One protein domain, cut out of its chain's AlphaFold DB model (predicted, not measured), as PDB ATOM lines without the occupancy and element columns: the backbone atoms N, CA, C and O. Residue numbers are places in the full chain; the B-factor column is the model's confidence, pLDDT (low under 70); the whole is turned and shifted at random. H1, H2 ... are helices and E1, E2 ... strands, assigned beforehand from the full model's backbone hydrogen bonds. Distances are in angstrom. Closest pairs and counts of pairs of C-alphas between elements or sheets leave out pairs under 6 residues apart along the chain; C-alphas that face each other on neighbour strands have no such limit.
ATOM      1  N   GLU A   7     133.418 145.649 126.886       83.62
ATOM      2  CA  GLU A   7     134.769 146.081 127.202       83.62
ATOM      3  C   GLU A   7     135.711 145.554 126.121       83.62
ATOM      4  O   GLU A   7     135.702 144.366 125.791       83.62
ATOM      5  N   VAL A   8     136.500 146.454 125.536       85.31
ATOM      6  CA  VAL A   8     137.483 146.125 124.504       85.31
ATOM      7  C   VAL A   8     138.875 146.225 125.112       85.31
ATOM      8  O   VAL A   8     139.250 147.270 125.639       85.31
ATOM      9  N   LEU A   9     139.656 145.154 124.989       87.88
ATOM     10  CA  LEU A   9     141.061 145.106 125.381       87.88
ATOM     11  C   LEU A   9     141.925 144.922 124.132       87.88
ATOM     12  O   LEU A   9     141.737 143.972 123.370       87.88
ATOM     13  N   ILE A  10     142.891 145.814 123.938       89.38
ATOM     14  CA  ILE A  10     143.885 145.711 122.869       89.38
ATOM     15  C   ILE A  10     145.211 145.317 123.509       89.38
ATOM     16  O   ILE A  10     145.688 146.002 124.410       89.38
ATOM     17  N   GLU A  11     145.797 144.218 123.041       90.88
ATOM     18  CA  GLU A  11     147.165 143.868 123.412       90.88
ATOM     19  C   GLU A  11     148.133 144.458 122.394       90.88
ATOM     20  O   GLU A  11     147.961 144.318 121.176       90.88
ATOM     21  N   GLU A  12     149.154 145.131 122.912       93.44
ATOM     22  CA  GLU A  12     150.200 145.768 122.130       93.44
ATOM     23  C   GLU A  12     151.566 145.266 122.586       93.44
ATOM     24  O   GLU A  12     151.867 145.184 123.775       93.44
ATOM     25  N   GLU A  13     152.416 144.963 121.613       93.19
ATOM     26  CA  GLU A  13     153.812 144.623 121.830       93.19
ATOM     27  C   GLU A  13     154.683 145.816 121.446       93.19
ATOM     28  O   GLU A  13     154.581 146.362 120.342       93.19
ATOM     29  N   ARG A  14     155.570 146.214 122.356       93.75
ATOM     30  CA  ARG A  14     156.583 147.228 122.078       93.75
ATOM     31  C   ARG A  14     157.621 146.678 121.103       93.75
ATOM     32  O   ARG A  14     158.175 145.604 121.307       93.75
ATOM     33  N   LEU A  15     157.924 147.452 120.067       94.31
ATOM     34  CA  LEU A  15     158.942 147.117 119.079       94.31
ATOM     35  C   LEU A  15     160.277 147.753 119.468       94.31
ATOM     36  O   LEU A  15     160.536 148.925 119.178       94.31
ATOM     37  N   ASP A  16     161.133 146.964 120.109       90.75
ATOM     38  CA  ASP A  16     162.495 147.376 120.433       90.75
ATOM     39  C   ASP A  16     163.416 147.352 119.197       90.75
ATOM     40  O   ASP A  16     163.097 146.789 118.148       90.75
ATOM     41  N   GLY A  17     164.562 148.033 119.287       86.25
ATOM     42  CA  GLY A  17     165.519 148.145 118.175       86.25
ATOM     43  C   GLY A  17     165.097 149.119 117.068       86.25
ATOM     44  O   GLY A  17     165.789 149.260 116.060       86.25
ATOM     45  N   ARG A  18     163.982 149.828 117.253       78.38
ATOM     46  CA  ARG A  18     163.591 150.985 116.442       78.38
ATOM     47  C   ARG A  18     164.217 152.238 117.057       78.38
ATOM     48  O   ARG A  18     164.270 152.372 118.273       78.38
ATOM     49  N   GLY A  19     164.655 153.194 116.234       90.81
ATOM     50  CA  GLY A  19     165.177 154.493 116.703       90.81
ATOM     51  C   GLY A  19     164.119 155.416 117.331       90.81
ATOM     52  O   GLY A  19     164.372 156.600 117.523       90.81
ATOM     53  N   PHE A  20     162.921 154.895 117.591       90.75
ATOM     54  CA  PHE A  20     161.771 155.600 118.135       90.75
ATOM     55  C   PHE A  20     160.865 154.607 118.870       90.75
ATOM     56  O   PHE A  20     160.920 153.401 118.625       90.75
ATOM     57  N   LEU A  21     160.014 155.123 119.757       93.25
ATOM     58  CA  LEU A  21     159.027 154.317 120.465       93.25
ATOM     59  C   LEU A  21     157.941 153.849 119.489       93.25
ATOM     60  O   LEU A  21     157.234 154.671 118.909       93.25
ATOM     61  N   ALA A  22     157.820 152.537 119.309       93.62
ATOM     62  CA  ALA A  22     156.860 151.928 118.398       93.62
ATOM     63  C   ALA A  22     156.170 150.734 119.058       93.62
ATOM     64  O   ALA A  22     156.781 150.026 119.857       93.62
ATOM     65  N   TYR A  23     154.921 150.492 118.667       93.75
ATOM     66  CA  TYR A  23     154.112 149.372 119.132       93.75
ATOM     67  C   TYR A  23     153.452 148.671 117.945       93.75
ATOM     68  O   TYR A  23     153.181 149.289 116.912       93.75
ATOM     69  N   ARG A  24     153.204 147.371 118.092       91.31
ATOM     70  CA  ARG A  24     152.382 146.572 117.188       91.31
ATOM     71  C   ARG A  24     151.254 145.952 117.994       91.31
ATOM     72  O   ARG A  24     151.509 145.217 118.941       91.31
ATOM     73  N   LYS A  25     150.020 146.176 117.559       91.69
ATOM     74  CA  LYS A  25     148.853 145.444 118.049       91.69
ATOM     75  C   LYS A  25     149.001 143.949 117.740       91.69
ATOM     76  O   LYS A  25     149.192 143.582 116.579       91.69
ATOM     77  N   THR A  26     148.915 143.109 118.764       89.75
ATOM     78  CA  THR A  26     149.068 141.647 118.666       89.75
ATOM     79  C   THR A  26     147.737 140.920 118.770       89.75
ATOM     80  O   THR A  26     147.550 139.922 118.082       89.75
ATOM     81  N   ALA A  27     146.802 141.439 119.567       86.69
ATOM     82  CA  ALA A  27     145.480 140.852 119.724       86.69
ATOM     83  C   ALA A  27     144.421 141.906 120.058       86.69
ATOM     84  O   ALA A  27     144.703 143.046 120.442       86.69
ATOM     85  N   THR A  28     143.161 141.529 119.889       88.56
ATOM     86  CA  THR A  28     142.024 142.314 120.360       88.56
ATOM     87  C   THR A  28     140.986 141.388 120.935       88.56
ATOM     88  O   THR A  28     140.581 140.412 120.306       88.56
ATOM     89  N   TYR A  29     140.560 141.718 122.143       85.38
ATOM     90  CA  TYR A  29     139.583 140.954 122.879       85.38
ATOM     91  C   TYR A  29     138.376 141.814 123.178       85.38
ATOM     92  O   TYR A  29     138.498 142.990 123.517       85.38
ATOM     93  N   VAL A  30     137.212 141.196 123.074       84.50
ATOM     94  CA  VAL A  30     135.952 141.784 123.494       84.50
ATOM     95  C   VAL A  30     135.408 140.949 124.633       84.50
ATOM     96  O   VAL A  30     135.282 139.727 124.513       84.50
ATOM     97  N   PHE A  31     135.071 141.614 125.728       84.94
ATOM     98  CA  PHE A  31     134.369 141.009 126.841       84.94
ATOM     99  C   PHE A  31     132.885 141.314 126.720       84.94
ATOM    100  O   PHE A  31     132.462 142.470 126.659       84.94
ATOM    101  N   VAL A  32     132.098 140.246 126.667       81.62
ATOM    102  CA  VAL A  32     130.644 140.305 126.565       81.62
ATOM    103  C   VAL A  32     130.048 139.827 127.878       81.62
ATOM    104  O   VAL A  32     130.375 138.737 128.350       81.62
ATOM    105  N   ALA A  33     129.140 140.615 128.456       81.62
ATOM    106  CA  ALA A  33     128.328 140.144 129.567       81.62
ATOM    107  C   ALA A  33     127.415 138.999 129.094       81.62
ATOM    108  O   ALA A  33     126.597 139.162 128.183       81.62
ATOM    109  N   GLY A  34     127.553 137.833 129.722       74.62
ATOM    110  CA  GLY A  34     126.695 136.682 129.482       74.62
ATOM    111  C   GLY A  34     125.239 137.010 129.818       74.62
ATOM    112  O   GLY A  34     124.949 137.731 130.773       74.62
ATOM    113  N   LYS A  35     124.301 136.477 129.030       74.88
ATOM    114  CA  LYS A  35     122.852 136.621 129.253       74.88
ATOM    115  C   LYS A  35     122.231 135.294 129.705       74.88
ATOM    116  O   LYS A  35     122.791 134.216 129.497       74.88
ATOM    117  N   GLY A  36     121.056 135.365 130.331       79.38
ATOM    118  CA  GLY A  36     120.287 134.188 130.748       79.38
ATOM    119  C   GLY A  36     121.049 133.308 131.742       79.38
ATOM    120  O   GLY A  36     121.446 133.766 132.808       79.38
ATOM    121  N   ARG A  37     121.289 132.039 131.388       77.69
ATOM    122  CA  ARG A  37     121.995 131.071 132.250       77.69
ATOM    123  C   ARG A  37     123.456 131.452 132.545       77.69
ATOM    124  O   ARG A  37     124.021 130.959 133.519       77.69
ATOM    125  N   ASN A  38     124.043 132.334 131.733       73.56
ATOM    126  CA  ASN A  38     125.394 132.867 131.921       73.56
ATOM    127  C   ASN A  38     125.392 134.300 132.484       73.56
ATOM    128  O   ASN A  38     126.437 134.945 132.480       73.56
ATOM    129  N   ALA A  39     124.249 134.804 132.967       75.81
ATOM    130  CA  ALA A  39     124.178 136.109 133.619       75.81
ATOM    131  C   ALA A  39     125.194 136.202 134.772       75.81
ATOM    132  O   ALA A  39     125.289 135.300 135.604       75.81
ATOM    133  N   GLY A  40     125.980 137.283 134.786       75.25
ATOM    134  CA  GLY A  40     127.062 137.503 135.753       75.25
ATOM    135  C   GLY A  40     128.423 136.919 135.357       75.25
ATOM    136  O   GLY A  40     129.389 137.100 136.093       75.25
ATOM    137  N   LYS A  41     128.534 136.246 134.205       79.38
ATOM    138  CA  LYS A  41     129.823 135.832 133.628       79.38
ATOM    139  C   LYS A  41     130.226 136.786 132.510       79.38
ATOM    140  O   LYS A  41     129.375 137.206 131.733       79.38
ATOM    141  N   MET A  42     131.516 137.088 132.404       80.44
ATOM    142  CA  MET A  42     132.085 137.707 131.207       80.44
ATOM    143  C   MET A  42     132.682 136.625 130.313       80.44
ATOM    144  O   MET A  42     133.447 135.780 130.778       80.44
ATOM    145  N   GLU A  43     132.338 136.663 129.031       79.94
ATOM    146  CA  GLU A  43     132.935 135.810 128.007       79.94
ATOM    147  C   GLU A  43     133.975 136.623 127.223       79.94
ATOM    148  O   GLU A  43     133.678 137.728 126.770       79.94
ATOM    149  N   LYS A  44     135.195 136.082 127.090       82.31
ATOM    150  CA  LYS A  44     136.293 136.676 126.313       82.31
ATOM    151  C   LYS A  44     136.240 136.136 124.887       82.31
ATOM    152  O   LYS A  44     136.416 134.936 124.681       82.31
ATOM    153  N   LEU A  45     136.031 137.018 123.919       81.88
ATOM    154  CA  LEU A  45     136.053 136.702 122.494       81.88
ATOM    155  C   LEU A  45     137.277 137.349 121.850       81.88
ATOM    156  O   LEU A  45     137.534 138.532 122.062       81.88
ATOM    157  N   GLU A  46     138.033 136.581 121.074       81.69
ATOM    158  CA  GLU A  46     139.129 137.106 120.261       81.69
ATOM    159  C   GLU A  46     138.589 137.592 118.916       81.69
ATOM    160  O   GLU A  46     137.830 136.887 118.251       81.69
ATOM    161  N   PHE A  47     138.983 138.803 118.529       74.88
ATOM    162  CA  PHE A  47     138.586 139.425 117.274       74.88
ATOM    163  C   PHE A  47     139.815 139.857 116.480       74.88
ATOM    164  O   PHE A  47     140.764 140.430 117.023       74.88
ATOM    165  N   SER A  48     139.765 139.652 115.162       71.94
ATOM    166  CA  SER A  48     140.703 140.322 114.271       71.94
ATOM    167  C   SER A  48     140.426 141.832 114.306       71.94
ATOM    168  O   SER A  48     139.286 142.275 114.468       71.94
ATOM    169  N   GLY A  49     141.471 142.655 114.183       67.62
ATOM    170  CA  GLY A  49     141.317 144.108 114.297       67.62
ATOM    171  C   GLY A  49     140.375 144.728 113.258       67.62
ATOM    172  O   GLY A  49     139.737 145.727 113.561       67.62
ATOM    173  N   ILE A  50     140.267 144.122 112.073       66.25
ATOM    174  CA  ILE A  50     139.385 144.575 110.987       66.25
ATOM    175  C   ILE A  50     137.925 144.215 111.295       66.25
ATOM    176  O   ILE A  50     137.025 145.022 111.057       66.25
ATOM    177  N   ASP A  51     137.692 143.035 111.875       71.12
ATOM    178  CA  ASP A  51     136.342 142.573 112.204       71.12
ATOM    179  C   ASP A  51     135.723 143.406 113.329       71.12
ATOM    180  O   ASP A  51     134.542 143.737 113.257       71.12
ATOM    181  N   LEU A  52     136.513 143.813 114.334       73.19
ATOM    182  CA  LEU A  52     135.994 144.643 115.424       73.19
ATOM    183  C   LEU A  52     135.509 146.013 114.930       73.19
ATOM    184  O   LEU A  52     134.379 146.392 115.225       73.19
ATOM    185  N   GLU A  53     136.334 146.744 114.176       71.88
ATOM    186  CA  GLU A  53     135.977 148.073 113.650       71.88
ATOM    187  C   GLU A  53     134.742 147.999 112.745       71.88
ATOM    188  O   GLU A  53     133.811 148.796 112.872       71.88
ATOM    189  N   THR A  54     134.689 146.980 111.883       70.88
ATOM    190  CA  THR A  54     133.544 146.736 110.995       70.88
ATOM    191  C   THR A  54     132.266 146.467 111.794       70.88
ATOM    192  O   THR A  54     131.206 147.013 111.487       70.88
ATOM    193  N   MET A  55     132.349 145.663 112.857       68.31
ATOM    194  CA  MET A  55     131.195 145.313 113.689       68.31
ATOM    195  C   MET A  55     130.740 146.452 114.612       68.31
ATOM    196  O   MET A  55     129.539 146.595 114.841       68.31
ATOM    197  N   LEU A  56     131.664 147.267 115.134       69.56
ATOM    198  CA  LEU A  56     131.332 148.466 115.912       69.56
ATOM    199  C   LEU A  56     130.692 149.544 115.028       69.56
ATOM    200  O   LEU A  56     129.725 150.178 115.452       69.56
ATOM    201  N   GLY A  57     131.180 149.708 113.794       68.75
ATOM    202  CA  GLY A  57     130.585 150.604 112.802       68.75
ATOM    203  C   GLY A  57     129.122 150.259 112.516       68.75
ATOM    204  O   GLY A  57     128.258 151.125 112.625       68.75
ATOM    205  N   GLN A  58     128.824 148.979 112.276       63.44
ATOM    206  CA  GLN A  58     127.455 148.510 112.016       63.44
ATOM    207  C   GLN A  58     126.487 148.751 113.186       63.44
ATOM    208  O   GLN A  58     125.326 149.079 112.962       63.44
ATOM    209  N   ASN A  59     126.948 148.612 114.434       55.75
ATOM    210  CA  ASN A  59     126.102 148.803 115.620       55.75
ATOM    211  C   ASN A  59     125.818 150.290 115.909       55.75
ATOM    212  O   ASN A  59     124.839 150.626 116.568       55.75
ATOM    213  N   ARG A  60     126.678 151.191 115.414       54.53
ATOM    214  CA  ARG A  60     126.507 152.647 115.528       54.53
ATOM    215  C   ARG A  60     125.503 153.203 114.509       54.53
ATOM    216  O   ARG A  60     124.948 154.273 114.739       54.53
ATOM    217  N   GLU A  61     125.260 152.488 113.411       53.75
ATOM    218  CA  GLU A  61     124.340 152.899 112.340       53.75
ATOM    219  C   GLU A  61     122.908 152.364 112.500       53.75
ATOM    220  O   GLU A  61     122.017 152.776 111.757       53.75
ATOM    221  N   THR A  62     122.638 151.495 113.477       43.78
ATOM    222  CA  THR A  62     121.270 151.086 113.818       43.78
ATOM    223  C   THR A  62     120.680 152.018 114.881       43.78
ATOM    224  O   THR A  62     121.049 151.886 116.050       43.78
TER     225      THR A  62
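This is residues 7 to 62 of the 80 residues of an uncharacterized protein of Labrenzia sp. 011 (UniProt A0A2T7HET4). A long, narrow ribbon of three antiparallel strands has a loop sticking out at each end, residues 16 to 21 and 35 to 40, while one helix, H1, meets the ribbon with its first residues and then sticks out away from it. The strands form a meander, each the antiparallel neighbour of the one before, in the order E1, E2, E3, and the longest strand, E2, bends along the way. The printed part has 56 residues, with three named strands and then one named helix along the chain; its class is mixed, helices and strands. It is only just extended, close to loose, with a radius of gyration of the C-alphas of 15.3 A, and its outline is flat, spanning 51 by 27 by 13 A.

In the sheet, E2, residues 23 to 33, is the inner strand, and it bends by 55 degrees at residue 26. E1, residues 7 to 14, is an edge strand and forms a hairpin with E2, antiparallel at 162 degrees. Across this pair, N 9 and O 29 are 2.9 A apart and N 24 and O 13 are 2.8 A apart, both within hydrogen-bond range; C-alphas 12 and 25, which face each other, are 4.3 A apart. E3, residues 42 to 46, is the other edge strand and forms a second hairpin with E2, antiparallel at 144 degrees. Here N 30 and O 45 are within hydrogen-bond range at 2.9 A, as are N 32 and O 43 at 3.0 A. The sheet is only just strongly twisted, its C-alphas lying up to 4.0 A off the best plane. H1, residues 49 to 60, is on the sheet but only grazes it, with its residues 49 to 52. The closest C-alphas of E2 and H1 are those of Thr 28 and Gly 49, 6.4 A apart. In H1, 7 of 8 O i to N i+4 pairs are within hydrogen-bond range.

E2 is 29.3 A long from first to last C-alpha, from Tyr 23 at (154.112, 149.372, 119.132) to Ala 33. E1 begins at Glu 7, C-alpha (134.769, 146.081, 127.202), and is 22.4 A long. E3, from Met 42 to Glu 46, is 13.0 A long. H1 is 17.1 A long and ends at Arg 60, C-alpha (126.507, 152.647, 115.528).

The two C-alphas farthest apart, those of Gly 19 and Arg 37, are 51.5 A apart. Residues 16 to 21, 35 to 40 and 53 to 62 stand free; of the last stretch, 53 to 60 belong to H1. Without these stretches the body has 34 residues and spans 35 by 17 by 10 A. The printed part has no cut. The links E1 to E2 and E2 to E3 are short, and the link E3 to H1 is tight. The mean pLDDT of the printed part is 79.6, and residues 49 to 50 and 55 to 62 are under 70.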